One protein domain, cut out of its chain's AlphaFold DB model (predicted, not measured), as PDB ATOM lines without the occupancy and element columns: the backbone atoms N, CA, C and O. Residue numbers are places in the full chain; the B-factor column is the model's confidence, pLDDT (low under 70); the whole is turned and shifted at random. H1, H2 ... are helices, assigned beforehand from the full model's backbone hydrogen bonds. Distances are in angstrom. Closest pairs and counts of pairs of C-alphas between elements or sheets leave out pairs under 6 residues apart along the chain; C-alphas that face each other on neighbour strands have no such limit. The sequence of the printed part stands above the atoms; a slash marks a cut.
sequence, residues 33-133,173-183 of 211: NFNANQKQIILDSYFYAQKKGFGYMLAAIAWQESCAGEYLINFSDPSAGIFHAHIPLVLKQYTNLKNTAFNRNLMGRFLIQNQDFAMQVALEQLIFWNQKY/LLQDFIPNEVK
ATOM      1  N   ASN A  33     -59.381  62.176 -39.611       94.56
ATOM      2  CA  ASN A  33     -59.142  61.832 -41.012       94.56
ATOM      3  C   ASN A  33     -58.818  60.342 -41.207       94.56
ATOM      4  O   ASN A  33     -58.556  59.927 -42.331       94.56
ATOM      5  N   PHE A  34     -58.825  59.540 -40.139       94.88
ATOM      6  CA  PHE A  34     -58.577  58.107 -40.245       94.88
ATOM      7  C   PHE A  34     -59.594  57.418 -41.149       94.88
ATOM      8  O   PHE A  34     -60.798  57.698 -41.098       94.88
ATOM      9  N   ASN A  35     -59.103  56.468 -41.944       94.38
ATOM     10  CA  ASN A  35     -59.962  55.558 -42.689       94.38
ATOM     11  C   ASN A  35     -60.684  54.584 -41.731       94.38
ATOM     12  O   ASN A  35     -60.390  54.518 -40.537       94.38
ATOM     13  N   ALA A  36     -61.647  53.816 -42.246       95.06
ATOM     14  CA  ALA A  36     -62.441  52.899 -41.424       95.06
ATOM     15  C   ALA A  36     -61.584  51.867 -40.661       95.06
ATOM     16  O   ALA A  36     -61.864  51.594 -39.496       95.06
ATOM     17  N   ASN A  37     -60.521  51.346 -41.281       95.69
ATOM     18  CA  ASN A  37     -59.627  50.368 -40.663       95.69
ATOM     19  C   ASN A  37     -58.826  50.978 -39.502       95.69
ATOM     20  O   ASN A  37     -58.817  50.430 -38.404       95.69
ATOM     21  N   GLN A  38     -58.228  52.153 -39.703       97.62
ATOM     22  CA  GLN A  38     -57.497  52.868 -38.653       97.62
ATOM     23  C   GLN A  38     -58.397  53.187 -37.455       97.62
ATOM     24  O   GLN A  38     -58.012  52.984 -36.305       97.62
ATOM     25  N   LYS A  39     -59.631  53.642 -37.711       97.62
ATOM     26  CA  LYS A  39     -60.624  53.884 -36.656       97.62
ATOM     27  C   LYS A  39     -60.941  52.611 -35.880       97.62
ATOM     28  O   LYS A  39     -60.961  52.650 -34.652       97.62
ATOM     29  N   GLN A  40     -61.146  51.499 -36.584       97.56
ATOM     30  CA  GLN A  40     -61.412  50.209 -35.958       97.56
ATOM     31  C   GLN A  40     -60.238  49.767 -35.081       97.56
ATOM     32  O   GLN A  40     -60.450  49.439 -33.923       97.56
ATOM     33  N   ILE A  41     -58.998  49.874 -35.566       98.44
ATOM     34  CA  ILE A  41     -57.797  49.519 -34.797       98.44
ATOM     35  C   ILE A  41     -57.668  50.360 -33.521       98.44
ATOM     36  O   ILE A  41     -57.321  49.826 -32.464       98.44
ATOM     37  N   ILE A  42     -57.971  51.659 -33.583       98.56
ATOM     38  CA  ILE A  42     -57.999  52.531 -32.399       98.56
ATOM     39  C   ILE A  42     -59.048  52.063 -31.388       98.56
ATOM     40  O   ILE A  42     -58.741  51.963 -30.197       98.56
ATOM     41  N   LEU A  43     -60.271  51.780 -31.848       98.44
ATOM     42  CA  LEU A  43     -61.361  51.330 -30.984       98.44
ATOM     43  C   LEU A  43     -61.066  49.954 -30.381       98.44
ATOM     44  O   LEU A  43     -61.194  49.792 -29.170       98.44
ATOM     45  N   ASP A  44     -60.607  49.000 -31.185       98.56
ATOM     46  CA  ASP A  44     -60.257  47.658 -30.724       98.56
ATOM     47  C   ASP A  44     -59.143  47.724 -29.680       98.56
ATOM     48  O   ASP A  44     -59.285  47.170 -28.593       98.56
ATOM     49  N   SER A  45     -58.074  48.484 -29.948       98.75
ATOM     50  CA  SER A  45     -56.971  48.681 -28.996       98.75
ATOM     51  C   SER A  45     -57.463  49.290 -27.681       98.75
ATOM     52  O   SER A  45     -57.068  48.857 -26.595       98.75
ATOM     53  N   TYR A  46     -58.355  50.282 -27.765       98.81
ATOM     54  CA  TYR A  46     -58.957  50.904 -26.593       98.81
ATOM     55  C   TYR A  46     -59.769  49.894 -25.777       98.81
ATOM     56  O   TYR A  46     -59.501  49.709 -24.586       98.81
ATOM     57  N   PHE A  47     -60.723  49.206 -26.405       98.56
ATOM     58  CA  PHE A  47     -61.620  48.271 -25.728       98.56
ATOM     59  C   PHE A  47     -60.889  47.038 -25.193       98.56
ATOM     60  O   PHE A  47     -61.208  46.577 -24.093       98.56
ATOM     61  N   TYR A  48     -59.879  46.546 -25.910       98.69
ATOM     62  CA  TYR A  48     -59.060  45.412 -25.490       98.69
ATOM     63  C   TYR A  48     -58.360  45.694 -24.152       98.69
ATOM     64  O   TYR A  48     -58.380  44.875 -23.231       98.69
ATOM     65  N   ALA A  49     -57.801  46.897 -24.000       98.44
ATOM     66  CA  ALA A  49     -57.007  47.274 -22.835       98.44
ATOM     67  C   ALA A  49     -57.770  48.057 -21.747       98.44
ATOM     68  O   ALA A  49     -57.239  48.244 -20.645       98.44
ATOM     69  N   GLN A  50     -59.009  48.506 -21.998       97.94
ATOM     70  CA  GLN A  50     -59.736  49.387 -21.068       97.94
ATOM     71  C   GLN A  50     -59.926  48.767 -19.680       97.94
ATOM     72  O   GLN A  50     -59.732  49.443 -18.672       97.94
ATOM     73  N   LYS A  51     -60.240  47.464 -19.605       96.69
ATOM     74  CA  LYS A  51     -60.513  46.768 -18.333       96.69
ATOM     75  C   LYS A  51     -59.273  46.662 -17.440       96.69
ATOM     76  O   LYS A  51     -59.401  46.395 -16.251       96.69
ATOM     77  N   LYS A  52     -58.083  46.855 -18.013       97.25
ATOM     78  CA  LYS A  52     -56.797  46.880 -17.305       97.25
ATOM     79  C   LYS A  52     -56.272  48.305 -17.088       97.25
ATOM     80  O   LYS A  52     -55.170  48.459 -16.585       97.25
ATOM     81  N   GLY A  53     -57.037  49.334 -17.464       97.75
ATOM     82  CA  GLY A  53     -56.646  50.740 -17.318       97.75
ATOM     83  C   GLY A  53     -55.710  51.267 -18.412       97.75
ATOM     84  O   GLY A  53     -55.247  52.401 -18.312       97.75
ATOM     85  N   PHE A  54     -55.456  50.492 -19.473       98.62
ATOM     86  CA  PHE A  54     -54.514  50.855 -20.540       98.62
ATOM     87  C   PHE A  54     -55.189  51.234 -21.865       98.62
ATOM     88  O   PHE A  54     -54.484  51.445 -22.840       98.62
ATOM     89  N   GLY A  55     -56.521  51.365 -21.922       98.69
ATOM     90  CA  GLY A  55     -57.268  51.588 -23.173       98.69
ATOM     91  C   GLY A  55     -56.718  52.730 -24.037       98.69
ATOM     92  O   GLY A  55     -56.245  52.503 -25.149       98.69
ATOM     93  N   TYR A  56     -56.698  53.958 -23.509       98.81
ATOM     94  CA  TYR A  56     -56.142  55.103 -24.246       98.81
ATOM     95  C   TYR A  56     -54.651  54.952 -24.555       98.81
ATOM     96  O   TYR A  56     -54.199  55.392 -25.607       98.81
ATOM     97  N   MET A  57     -53.887  54.329 -23.654       98.75
ATOM     98  CA  MET A  57     -52.452  54.131 -23.842       98.75
ATOM     99  C   MET A  57     -52.178  53.165 -24.998       98.75
ATOM    100  O   MET A  57     -51.387  53.491 -25.875       98.75
ATOM    101  N   LEU A  58     -52.866  52.023 -25.042       98.81
ATOM    102  CA  LEU A  58     -52.700  51.034 -26.100       98.81
ATOM    103  C   LEU A  58     -53.171  51.588 -27.453       98.81
ATOM    104  O   LEU A  58     -52.463  51.445 -28.445       98.81
ATOM    105  N   ALA A  59     -54.298  52.306 -27.489       98.88
ATOM    106  CA  ALA A  59     -54.767  52.974 -28.704       98.88
ATOM    107  C   ALA A  59     -53.783  54.047 -29.213       98.88
ATOM    108  O   ALA A  59     -53.508  54.126 -30.411       98.88
ATOM    109  N   ALA A  60     -53.200  54.846 -28.316       98.81
ATOM    110  CA  ALA A  60     -52.188  55.832 -28.689       98.81
ATOM    111  C   ALA A  60     -50.891  55.181 -29.192       98.81
ATOM    112  O   ALA A  60     -50.267  55.715 -30.106       98.81
ATOM    113  N   ILE A  61     -50.508  54.024 -28.643       98.81
ATOM    114  CA  ILE A  61     -49.364  53.240 -29.127       98.81
ATOM    115  C   ILE A  61     -49.652  52.667 -30.518       98.81
ATOM    116  O   ILE A  61     -48.799  52.800 -31.386       98.81
ATOM    117  N   ALA A  62     -50.845  52.122 -30.788       98.81
ATOM    118  CA  ALA A  62     -51.216  51.685 -32.141       98.81
ATOM    119  C   ALA A  62     -51.057  52.819 -33.167       98.81
ATOM    120  O   ALA A  62     -50.517  52.625 -34.257       98.81
ATOM    121  N   TRP A  63     -51.490  54.031 -32.805       98.62
ATOM    122  CA  TRP A  63     -51.295  55.213 -33.640       98.62
ATOM    123  C   TRP A  63     -49.815  55.587 -33.786       98.62
ATOM    124  O   TRP A  63     -49.357  55.859 -34.892       98.62
ATOM    125  N   GLN A  64     -49.057  55.615 -32.691       98.00
ATOM    126  CA  GLN A  64     -47.645  55.994 -32.703       98.00
ATOM    127  C   GLN A  64     -46.782  55.039 -33.526       98.00
ATOM    128  O   GLN A  64     -45.912  55.505 -34.256       98.00
ATOM    129  N   GLU A  65     -47.001  53.740 -33.370       97.75
ATOM    130  CA  GLU A  65     -46.109  52.713 -33.892       97.75
ATOM    131  C   GLU A  65     -46.384  52.452 -35.377       97.75
ATOM    132  O   GLU A  65     -45.462  52.499 -36.182       97.75
ATOM    133  N   SER A  66     -47.649  52.261 -35.765       97.44
ATOM    134  CA  SER A  66     -48.010  51.821 -37.125       97.44
ATOM    135  C   SER A  66     -48.952  52.761 -37.872       97.44
ATOM    136  O   SER A  66     -49.510  52.386 -38.904       97.44
ATOM    137  N   CYS A  67     -49.198  53.966 -37.352       97.19
ATOM    138  CA  CYS A  67     -50.270  54.837 -37.841       97.19
ATOM    139  C   CYS A  67     -51.636  54.148 -37.822       97.19
ATOM    140  O   CYS A  67     -52.408  54.254 -38.774       97.19
ATOM    141  N   ALA A  68     -51.917  53.446 -36.719       97.62
ATOM    142  CA  ALA A  68     -53.119  52.646 -36.528       97.62
ATOM    143  C   ALA A  68     -53.281  51.567 -37.615       97.62
ATOM    144  O   ALA A  68     -54.370  51.369 -38.139       97.62
ATOM    145  N   GLY A  69     -52.188  50.868 -37.934       96.69
ATOM    146  CA  GLY A  69     -52.184  49.675 -38.781       96.69
ATOM    147  C   GLY A  69     -51.781  49.860 -40.243       96.69
ATOM    148  O   GLY A  69     -51.770  48.879 -40.980       96.69
ATOM    149  N   GLU A  70     -51.431  51.071 -40.671       95.25
ATOM    150  CA  GLU A  70     -51.012  51.344 -42.055       95.25
ATOM    151  C   GLU A  70     -49.589  50.840 -42.346       95.25
ATOM    152  O   GLU A  70     -49.307  50.320 -43.426       95.25
ATOM    153  N   TYR A  71     -48.682  50.957 -41.371       95.25
ATOM    154  CA  TYR A  71     -47.279  50.565 -41.514       95.25
ATOM    155  C   TYR A  71     -46.944  49.503 -40.479       95.25
ATOM    156  O   TYR A  71     -46.737  49.815 -39.321       95.25
ATOM    157  N   LEU A  72     -46.915  48.234 -40.883       96.69
ATOM    158  CA  LEU A  72     -46.820  47.108 -39.943       96.69
ATOM    159  C   LEU A  72     -45.422  46.482 -39.849       96.69
ATOM    160  O   LEU A  72     -45.241  45.482 -39.155       96.69
ATOM    161  N   ILE A  73     -44.448  46.999 -40.596       95.69
ATOM    162  CA  ILE A  73     -43.086  46.458 -40.667       95.69
ATOM    163  C   ILE A  73     -42.108  47.591 -40.402       95.69
ATOM    164  O   ILE A  73     -42.169  48.632 -41.054       95.69
ATOM    165  N   ASN A  74     -41.177  47.368 -39.478       92.06
ATOM    166  CA  ASN A  74     -40.021  48.229 -39.292       92.06
ATOM    167  C   ASN A  74     -38.775  47.500 -39.806       92.06
ATOM    168  O   ASN A  74     -38.479  46.381 -39.397       92.06
ATOM    169  N   PHE A  75     -38.059  48.117 -40.744       87.81
ATOM    170  CA  PHE A  75     -36.814  47.556 -41.279       87.81
ATOM    171  C   PHE A  75     -35.573  48.002 -40.495       87.81
ATOM    172  O   PHE A  75     -34.524  47.372 -40.609       87.81
ATOM    173  N   SER A  76     -35.664  49.082 -39.713       87.56
ATOM    174  CA  SER A  76     -34.551  49.606 -38.910       87.56
ATOM    175  C   SER A  76     -34.384  48.875 -37.576       87.56
ATOM    176  O   SER A  76     -33.265  48.729 -37.093       87.56
ATOM    177  N   ASP A  77     -35.483  48.403 -36.994       87.69
ATOM    178  CA  ASP A  77     -35.522  47.533 -35.816       87.69
ATOM    179  C   ASP A  77     -36.361  46.297 -36.165       87.69
ATOM    180  O   ASP A  77     -37.393  46.478 -36.802       87.69
ATOM    181  N   PRO A  78     -35.965  45.058 -35.800       93.81
ATOM    182  CA  PRO A  78     -36.737  43.855 -36.111       93.81
ATOM    183  C   PRO A  78     -38.040  43.786 -35.296       93.81
ATOM    184  O   PRO A  78     -38.175  42.973 -34.380       93.81
ATOM    185  N   SER A  79     -39.005  44.626 -35.655       97.19
ATOM    186  CA  SER A  79     -40.329  44.747 -35.055       97.19
ATOM    187  C   SER A  79     -41.429  44.771 -36.116       97.19
ATOM    188  O   SER A  79     -41.224  45.211 -37.251       97.19
ATOM    189  N   ALA A  80     -42.604  44.255 -35.754       98.12
ATOM    190  CA  ALA A  80     -43.734  44.137 -36.673       98.12
ATOM    191  C   ALA A  80     -45.096  44.151 -35.962       98.12
ATOM    192  O   ALA A  80     -45.185  44.015 -34.738       98.12
ATOM    193  N   GLY A  81     -46.154  44.270 -36.763       98.19
ATOM    194  CA  GLY A  81     -47.542  44.355 -36.318       98.19
ATOM    195  C   GLY A  81     -47.936  45.767 -35.884       98.19
ATOM    196  O   GLY A  81     -47.123  46.687 -35.879       98.19
ATOM    197  N   ILE A  82     -49.202  45.926 -35.490       98.50
ATOM    198  CA  ILE A  82     -49.822  47.227 -35.164       98.50
ATOM    199  C   ILE A  82     -49.043  48.000 -34.089       98.50
ATOM    200  O   ILE A  82     -48.982  49.228 -34.113       98.50
ATOM    201  N   PHE A  83     -48.432  47.284 -33.149       98.56
ATOM    202  CA  PHE A  83     -47.727  47.870 -32.010       98.56
ATOM    203  C   PHE A  83     -46.206  47.759 -32.113       98.56
ATOM    204  O   PHE A  83     -45.530  47.956 -31.104       98.56
ATOM    205  N   HIS A  84     -45.692  47.366 -33.289       98.00
ATOM    206  CA  HIS A  84     -44.272  47.127 -33.541       98.00
ATOM    207  C   HIS A  84     -43.594  46.328 -32.418       98.00
ATOM    208  O   HIS A  84     -42.590  46.731 -31.831       98.00
ATOM    209  N   ALA A  85     -44.138  45.146 -32.118       98.00
ATOM    210  CA  ALA A  85     -43.560  44.283 -31.099       98.00
ATOM    211  C   ALA A  85     -42.153  43.830 -31.522       98.00
ATOM    212  O   ALA A  85     -41.959  43.347 -32.641       98.00
ATOM    213  N   HIS A  86     -41.174  43.964 -30.623       97.12
ATOM    214  CA  HIS A  86     -39.791  43.568 -30.890       97.12
ATOM    215  C   HIS A  86     -39.688  42.045 -31.053       97.12
ATOM    216  O   HIS A  86     -39.746  41.288 -30.080       97.12
ATOM    217  N   ILE A  87     -39.525  41.583 -32.292       98.00
ATOM    218  CA  ILE A  87     -39.660  40.172 -32.669       98.00
ATOM    219  C   ILE A  87     -38.700  39.253 -31.895       98.00
ATOM    220  O   ILE A  87     -39.146  38.193 -31.453       98.00
ATOM    221  N   PRO A  88     -37.416  39.607 -31.668       97.00
ATOM    222  CA  PRO A  88     -36.529  38.800 -30.830       97.00
ATOM    223  C   PRO A  88     -37.071  38.524 -29.425       97.00
ATOM    224  O   PRO A  88     -36.884  37.422 -28.908       97.00
ATOM    225  N   LEU A  89     -37.746  39.503 -28.816       96.12
ATOM    226  CA  LEU A  89     -38.339  39.344 -27.492       96.12
ATOM    227  C   LEU A  89     -39.566  38.432 -27.552       96.12
ATOM    228  O   LEU A  89     -39.674  37.515 -26.746       96.12
ATOM    229  N   VAL A  90     -40.433  38.623 -28.550       97.94
ATOM    230  CA  VAL A  90     -41.619  37.773 -28.750       97.94
ATOM    231  C   VAL A  90     -41.211  36.318 -28.998       97.94
ATOM    232  O   VAL A  90     -41.760  35.405 -28.388       97.94
ATOM    233  N   LEU A  91     -40.194  36.073 -29.829       98.06
ATOM    234  CA  LEU A  91     -39.660  34.724 -30.044       98.06
ATOM    235  C   LEU A  91     -39.180  34.090 -28.737       98.06
ATOM    236  O   LEU A  91     -39.516  32.939 -28.476       98.06
ATOM    237  N   LYS A  92     -38.435  34.846 -27.920       97.00
ATOM    238  CA  LYS A  92     -37.927  34.380 -26.623       97.00
ATOM    239  C   LYS A  92     -39.054  34.054 -25.639       97.00
ATOM    240  O   LYS A  92     -38.899  33.135 -24.846       97.00
ATOM    241  N   GLN A  93     -40.145  34.817 -25.658       96.88
ATOM    242  CA  GLN A  93     -41.218  34.706 -24.670       96.88
ATOM    243  C   GLN A  93     -42.268  33.648 -25.026       96.88
ATOM    244  O   GLN A  93     -42.769  32.972 -24.133       96.88
ATOM    245  N   TYR A  94     -42.600  33.485 -26.309       97.50
ATOM    246  CA  TYR A  94     -43.735  32.652 -26.730       97.50
ATOM    247  C   TYR A  94     -43.331  31.379 -27.479       97.50
ATOM    248  O   TYR A  94     -44.199  30.619 -27.907       97.50
ATOM    249  N   THR A  95     -42.035  31.139 -27.700       96.56
ATOM    250  CA  THR A  95     -41.576  29.994 -28.495       96.56
ATOM    251  C   THR A  95     -40.244  29.433 -27.995       96.56
ATOM    252  O   THR A  95     -39.473  30.123 -27.340       96.56
ATOM    253  N   ASN A  96     -39.920  28.209 -28.418       95.75
ATOM    254  CA  ASN A  96     -38.580  27.618 -28.268       95.75
ATOM    255  C   ASN A  96     -37.692  27.845 -29.509       95.75
ATOM    256  O   ASN A  96     -36.668  27.183 -29.692       95.75
ATOM    257  N   LEU A  97     -38.102  28.734 -30.420       96.06
ATOM    258  CA  LEU A  97     -37.392  28.976 -31.669       96.06
ATOM    259  C   LEU A  97     -36.170  29.865 -31.436       96.06
ATOM    260  O   LEU A  97     -36.229  30.894 -30.765       96.06
ATOM    261  N   LYS A  98     -35.050  29.513 -32.072       97.25
ATOM    262  CA  LYS A  98     -33.855  30.366 -32.078       97.25
ATOM    263  C   LYS A  98     -34.130  31.677 -32.816       97.25
ATOM    264  O   LYS A  98     -34.838  31.703 -33.823       97.25
ATOM    265  N   ASN A  99     -33.487  32.746 -32.361       97.56
ATOM    266  CA  ASN A  99     -33.554  34.060 -32.989       97.56
ATOM    267  C   ASN A  99     -32.758  34.101 -34.314       97.56
ATOM    268  O   ASN A  99     -31.616  34.555 -34.348       97.56
ATOM    269  N   THR A 100     -33.358  33.612 -35.400       97.56
ATOM    270  CA  THR A 100     -32.799  33.619 -36.766       97.56
ATOM    271  C   THR A 100     -33.595  34.560 -37.671       97.56
ATOM    272  O   THR A 100     -34.752  34.864 -37.387       97.56
ATOM    273  N   ALA A 101     -33.013  35.006 -38.792       96.56
ATOM    274  CA  ALA A 101     -33.715  35.865 -39.752       96.56
ATOM    275  C   ALA A 101     -35.021  35.228 -40.270       96.56
ATOM    276  O   ALA A 101     -36.055  35.886 -40.329       96.56
ATOM    277  N   PHE A 102     -34.998  33.923 -40.559       97.56
ATOM    278  CA  PHE A 102     -36.187  33.190 -40.996       97.56
ATOM    279  C   PHE A 102     -37.281  33.167 -39.921       97.56
ATOM    280  O   PHE A 102     -38.428  33.508 -40.203       97.56
ATOM    281  N   ASN A 103     -36.928  32.860 -38.669       98.12
ATOM    282  CA  ASN A 103     -37.900  32.844 -37.575       98.12
ATOM    283  C   ASN A 103     -38.439  34.246 -37.265       98.12
ATOM    284  O   ASN A 103     -39.612  34.379 -36.918       98.12
ATOM    285  N   ARG A 104     -37.631  35.301 -37.453       97.81
ATOM    286  CA  ARG A 104     -38.118  36.684 -37.368       97.81
ATOM    287  C   ARG A 104     -39.166  36.978 -38.437       97.81
ATOM    288  O   ARG A 104     -40.184  37.571 -38.110       97.81
ATOM    289  N   ASN A 105     -38.969  36.519 -39.672       97.19
ATOM    290  CA  ASN A 105     -39.964  36.686 -40.735       97.19
ATOM    291  C   ASN A 105     -41.265  35.932 -40.425       97.19
ATOM    292  O   ASN A 105     -42.349  36.474 -40.631       97.19
ATOM    293  N   LEU A 106     -41.171  34.705 -39.898       98.00
ATOM    294  CA  LEU A 106     -42.350  33.933 -39.494       98.00
ATOM    295  C   LEU A 106     -43.128  34.630 -38.373       98.00
ATOM    296  O   LEU A 106     -44.341  34.795 -38.492       98.00
ATOM    297  N   MET A 107     -42.438  35.070 -37.317       98.44
ATOM    298  CA  MET A 107     -43.071  35.761 -36.194       98.44
ATOM    299  C   MET A 107     -43.596  37.144 -36.594       98.44
ATOM    300  O   MET A 107     -44.702  37.509 -36.214       98.44
ATOM    301  N   GLY A 108     -42.858  37.891 -37.416       98.19
ATOM    302  CA  GLY A 108     -43.313  39.173 -37.952       98.19
ATOM    303  C   GLY A 108     -44.592  39.021 -38.773       98.19
ATOM    304  O   GLY A 108     -45.563  39.733 -38.537       98.19
ATOM    305  N   ARG A 109     -44.651  38.020 -39.661       98.12
ATOM    306  CA  ARG A 109     -45.884  37.673 -40.381       98.12
ATOM    307  C   ARG A 109     -47.018  37.304 -39.421       98.12
ATOM    308  O   ARG A 109     -48.143  37.737 -39.641       98.12
ATOM    309  N   PHE A 110     -46.741  36.527 -38.376       98.44
ATOM    310  CA  PHE A 110     -47.752  36.136 -37.393       98.44
ATOM    311  C   PHE A 110     -48.323  37.343 -36.634       98.44
ATOM    312  O   PHE A 110     -49.538  37.469 -36.539       98.44
ATOM    313  N   LEU A 111     -47.473  38.272 -36.187       98.44
ATOM    314  CA  LEU A 111     -47.877  39.531 -35.542       98.44
ATOM    315  C   LEU A 111     -48.705  40.440 -36.464       98.44
ATOM    316  O   LEU A 111     -49.580  41.158 -35.996       98.44
ATOM    317  N   ILE A 112     -48.433  40.415 -37.772       98.38
ATOM    318  CA  ILE A 112     -49.201  41.160 -38.780       98.38
ATOM    319  C   ILE A 112     -50.577  40.528 -39.004       98.38
ATOM    320  O   ILE A 112     -51.571  41.235 -39.124       98.38
ATOM    321  N   GLN A 113     -50.635  39.198 -39.087       98.00
ATOM    322  CA  GLN A 113     -51.857  38.466 -39.429       98.00
ATOM    323  C   GLN A 113     -52.787  38.241 -38.230       98.00
ATOM    324  O   GLN A 113     -53.975  37.999 -38.426       98.00
ATOM    325  N   ASN A 114     -52.262  38.290 -37.004       98.19
ATOM    326  CA  ASN A 114     -53.003  38.007 -35.781       98.19
ATOM    327  C   ASN A 114     -53.048  39.248 -34.877       98.19
ATOM    328  O   ASN A 114     -52.198  39.437 -34.004       98.19
ATOM    329  N   GLN A 115     -54.055  40.095 -35.107       97.12
ATOM    330  CA  GLN A 115     -54.271  41.332 -34.353       97.12
ATOM    331  C   GLN A 115     -54.461  41.075 -32.851       97.12
ATOM    332  O   GLN A 115     -53.861  41.787 -32.045       97.12
ATOM    333  N   ASP A 116     -55.224  40.049 -32.468       97.94
ATOM    334  CA  ASP A 116     -55.456  39.709 -31.058       97.94
ATOM    335  C   ASP A 116     -54.150  39.355 -30.344       97.94
ATOM    336  O   ASP A 116     -53.896  39.821 -29.232       97.94
ATOM    337  N   PHE A 117     -53.282  38.581 -31.001       98.62
ATOM    338  CA  PHE A 117     -51.966  38.264 -30.460       98.62
ATOM    339  C   PHE A 117     -51.079  39.511 -30.357       98.62
ATOM    340  O   PHE A 117     -50.412  39.710 -29.344       98.62
ATOM    341  N   ALA A 118     -51.100  40.398 -31.358       98.69
ATOM    342  CA  ALA A 118     -50.356  41.655 -31.292       98.69
ATOM    343  C   ALA A 118     -50.828  42.550 -30.126       98.69
ATOM    344  O   ALA A 118     -49.994  43.132 -29.427       98.69
ATOM    345  N   MET A 119     -52.142  42.624 -29.878       98.75
ATOM    346  CA  MET A 119     -52.721  43.342 -28.733       98.75
ATOM    347  C   MET A 119     -52.321  42.718 -27.402       98.75
ATOM    348  O   MET A 119     -51.960  43.444 -26.475       98.75
ATOM    349  N   GLN A 120     -52.349  41.387 -27.314       98.69
ATOM    350  CA  GLN A 120     -51.921  40.655 -26.127       98.69
ATOM    351  C   GLN A 120     -50.467  40.987 -25.776       98.69
ATOM    352  O   GLN A 120     -50.195  41.417 -24.656       98.69
ATOM    353  N   VAL A 121     -49.550  40.854 -26.740       98.69
ATOM    354  CA  VAL A 121     -48.119  41.139 -26.548       98.69
ATOM    355  C   VAL A 121     -47.909  42.575 -26.062       98.69
ATOM    356  O   VAL A 121     -47.184  42.812 -25.096       98.69
ATOM    357  N   ALA A 122     -48.562  43.548 -26.700       98.75
ATOM    358  CA  ALA A 122     -48.430  44.952 -26.323       98.75
ATOM    359  C   ALA A 122     -49.001  45.242 -24.921       98.75
ATOM    360  O   ALA A 122     -48.376  45.952 -24.130       98.75
ATOM    361  N   LEU A 123     -50.158  44.666 -24.577       98.81
ATOM    362  CA  LEU A 123     -50.768  44.827 -23.257       98.81
ATOM    363  C   LEU A 123     -49.926  44.178 -22.149       98.81
ATOM    364  O   LEU A 123     -49.749  44.786 -21.094       98.81
ATOM    365  N   GLU A 124     -49.380  42.982 -22.377       98.62
ATOM    366  CA  GLU A 124     -48.493  42.307 -21.421       98.62
ATOM    367  C   GLU A 124     -47.246  43.152 -21.126       98.62
ATOM    368  O   GLU A 124     -46.866  43.307 -19.966       98.62
ATOM    369  N   GLN A 125     -46.679  43.801 -22.145       98.31
ATOM    370  CA  GLN A 125     -45.552  44.721 -21.974       98.31
ATOM    371  C   GLN A 125     -45.924  45.955 -21.147       98.31
ATOM    372  O   GLN A 125     -45.166  46.360 -20.262       98.31
ATOM    373  N   LEU A 126     -47.097  46.550 -21.387       98.69
ATOM    374  CA  LEU A 126     -47.586  47.664 -20.569       98.69
ATOM    375  C   LEU A 126     -47.788  47.253 -19.109       98.69
ATOM    376  O   LEU A 126     -47.382  47.990 -18.211       98.69
ATOM    377  N   ILE A 127     -48.363  46.074 -18.868       98.62
ATOM    378  CA  ILE A 127     -48.566  45.534 -17.520       98.62
ATOM    379  C   ILE A 127     -47.221  45.304 -16.824       98.62
ATOM    380  O   ILE A 127     -47.050  45.750 -15.688       98.62
ATOM    381  N   PHE A 128     -46.257  44.681 -17.506       98.25
ATOM    382  CA  PHE A 128     -44.915  44.444 -16.976       98.25
ATOM    383  C   PHE A 128     -44.231  45.752 -16.554       98.25
ATOM    384  O   PHE A 128     -43.771  45.896 -15.418       98.25
ATOM    385  N   TRP A 129     -44.207  46.754 -17.438       98.38
ATOM    386  CA  TRP A 129     -43.591  48.040 -17.115       98.38
ATOM    387  C   TRP A 129     -44.353  48.799 -16.033       98.38
ATOM    388  O   TRP A 129     -43.737  49.475 -15.208       98.38
ATOM    389  N   ASN A 130     -45.679  48.669 -15.999       98.44
ATOM    390  CA  ASN A 130     -46.504  49.263 -14.960       98.44
ATOM    391  C   ASN A 130     -46.190  48.694 -13.578       98.44
ATOM    392  O   ASN A 130     -46.079  49.463 -12.627       98.44
ATOM    393  N   GLN A 131     -46.010  47.377 -13.474       98.19
ATOM    394  CA  GLN A 131     -45.572  46.728 -12.237       98.19
ATOM    395  C   GLN A 131     -44.181  47.223 -11.829       98.19
ATOM    396  O   GLN A 131     -43.984  47.643 -10.692       98.19
ATOM    397  N   LYS A 132     -43.235  47.258 -12.775       98.12
ATOM    398  CA  LYS A 132     -41.851  47.678 -12.519       98.12
ATOM    399  C   LYS A 132     -41.708  49.132 -12.064       98.12
ATOM    400  O   LYS A 132     -40.809  49.436 -11.285       98.12
ATOM    401  N   TYR A 133     -42.552  50.030 -12.565       98.06
ATOM    402  CA  TYR A 133     -42.471  51.465 -12.277       98.06
ATOM    403  C   TYR A 133     -43.660  52.001 -11.480       98.06
ATOM    404  O   TYR A 133     -43.875  53.211 -11.452       98.06
ATOM    405  N   LEU A 173     -55.693  63.620 -27.626       98.31
ATOM    406  CA  LEU A 173     -56.514  63.674 -28.841       98.31
ATOM    407  C   LEU A 173     -57.507  62.505 -28.922       98.31
ATOM    408  O   LEU A 173     -58.634  62.664 -29.393       98.31
ATOM    409  N   LEU A 174     -57.107  61.323 -28.448       98.56
ATOM    410  CA  LEU A 174     -57.967  60.145 -28.423       98.56
ATOM    411  C   LEU A 174     -59.066  60.217 -27.355       98.56
ATOM    412  O   LEU A 174     -60.125  59.627 -27.566       98.56
ATOM    413  N   GLN A 175     -58.857  60.951 -26.259       98.12
ATOM    414  CA  GLN A 175     -59.890  61.199 -25.244       98.12
ATOM    415  C   GLN A 175     -61.086  61.972 -25.809       98.12
ATOM    416  O   GLN A 175     -62.216  61.693 -25.417       98.12
ATOM    417  N   ASP A 176     -60.861  62.853 -26.785       96.44
ATOM    418  CA  ASP A 176     -61.941  63.543 -27.500       96.44
ATOM    419  C   ASP A 176     -62.493  62.704 -28.661       96.44
ATOM    420  O   ASP A 176     -63.695  62.690 -28.936       96.44
ATOM    421  N   PHE A 177     -61.620  61.989 -29.372       97.31
ATOM    422  CA  PHE A 177     -61.999  61.238 -30.567       97.31
ATOM    423  C   PHE A 177     -62.839  59.988 -30.259       97.31
ATOM    424  O   PHE A 177     -63.905  59.805 -30.851       97.31
ATOM    425  N   ILE A 178     -62.388  59.132 -29.334       97.94
ATOM    426  CA  ILE A 178     -62.976  57.802 -29.099       97.94
ATOM    427  C   ILE A 178     -64.442  57.883 -28.649       97.94
ATOM    428  O   ILE A 178     -65.271  57.216 -29.272       97.94
ATOM    429  N   PRO A 179     -64.832  58.700 -27.647       97.12
ATOM    430  CA  PRO A 179     -66.232  58.773 -27.224       97.12
ATOM    431  C   PRO A 179     -67.176  59.222 -28.345       97.12
ATOM    432  O   PRO A 179     -68.303  58.738 -28.442       97.12
ATOM    433  N   ASN A 180     -66.718  60.137 -29.205       95.56
ATOM    434  CA  ASN A 180     -67.493  60.614 -30.346       95.56
ATOM    435  C   ASN A 180     -67.651  59.532 -31.415       95.56
ATOM    436  O   ASN A 180     -68.734  59.387 -31.980       95.56
ATOM    437  N   GLU A 181     -66.600  58.758 -31.680       95.12
ATOM    438  CA  GLU A 181     -66.662  57.680 -32.663       95.12
ATOM    439  C   GLU A 181     -67.536  56.515 -32.175       95.12
ATOM    440  O   GLU A 181     -68.377  56.034 -32.929       95.12
ATOM    441  N   VAL A 182     -67.460  56.149 -30.889       94.06
ATOM    442  CA  VAL A 182     -68.340  55.132 -30.281       94.06
ATOM    443  C   VAL A 182     -69.818  55.514 -30.408       94.06
ATOM    444  O   VAL A 182     -70.633  54.680 -30.804       94.06
ATOM    445  N   LYS A 183     -70.174  56.778 -30.137       93.38
ATOM    446  CA  LYS A 183     -71.556  57.271 -30.293       93.38
ATOM    447  C   LYS A 183     -72.049  57.162 -31.737       93.38
ATOM    448  O   LYS A 183     -73.201  56.802 -31.959       93.38
TER     449      LYS A 183
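Overview. This is residues 33 to 133 and 173 to 183 of the 211 residues of an uncharacterized protein of Helicobacter anseris (UniProt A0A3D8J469). A helical hairpin, H1 and H2, has H6 crossing its outer side at one end of the domain; at the other end H3 and H4 cross each other, and the long helix H5 stands between these two ends, making a corner with H4. The 20-residue stretch 67 to 86, folded back on itself by short strand-like pairings, runs from the hairpin to H3. The printed part has 112 residues with six named helices, in the order H1 to H6, and no named strand, an all-helix domain with mostly crossed packing. It is compact, with a radius of gyration of the C-alphas of 14.3 A and spans of 46 by 32 by 21 A.

Along the chain. H1 is residues 36 to 50, 20.8 A long, with C-alpha 36 at (-62.441, 52.899, -41.424). H2 is residues 55 to 66, 16.7 A. H3 is residues 87 to 94, and H4 is residues 101 to 113, 18.3 A. H5, the longest, is residues 115 to 132, 25.9 A, with C-alpha 132 at (-41.851, 47.678, -12.519). H6 is residues 173 to 183, 16.4 A, and C-alpha 183 is at (-71.556, 57.271, -30.293).

Arrangement. H1 is the hub, touching H2, H5 and H6. H1 and H2 form a hairpin at a steep tilt of 42 degrees, opposite ways; their closest C-alphas, Tyr 46 and Gly 55, are 3.9 A apart. H1 and H6 only just touch, with 3 pairs of C-alphas within 8 A, the closest Leu 43 and Ile 178 at 6.9 A, about perpendicular at 80 degrees. H6 also touches H2, the closest C-alphas being Tyr 56 and Leu 174 at 6.8 A. H1 only just touches H5, with 3 such pairs, the closest Ala 49 and Leu 123 at 6.7 A. H4 and H5 touch only at the corner, and only just, with 3 pairs; the closest C-alphas are Leu 111 and Ala 118 at 5.4 A. H3 touches H4 at 77 degrees, about perpendicular, the closest C-alphas being Ile 87 and Arg 104 at 6.1 A. H3 and H6 are apart. Each O i to N i+4 pair is within hydrogen-bond range in H1, H2, H3, H4 and H5; in H6 5 of 7 are.

Size, cuts and confidence. The C-alphas farthest apart, those of Lys 98 and Lys 183, are 46.4 A from each other. Residues 134 to 172 are not printed, and C-alphas 133 and 173 are 24.9 A apart across this cut. The link from H2 to H3 is long, with residues 73 to 74 paired antiparallel with 79 to 80, and 79 to 80 with 85 to 86. The mean pLDDT of the printed part is 97.3, and no printed residue is under 70.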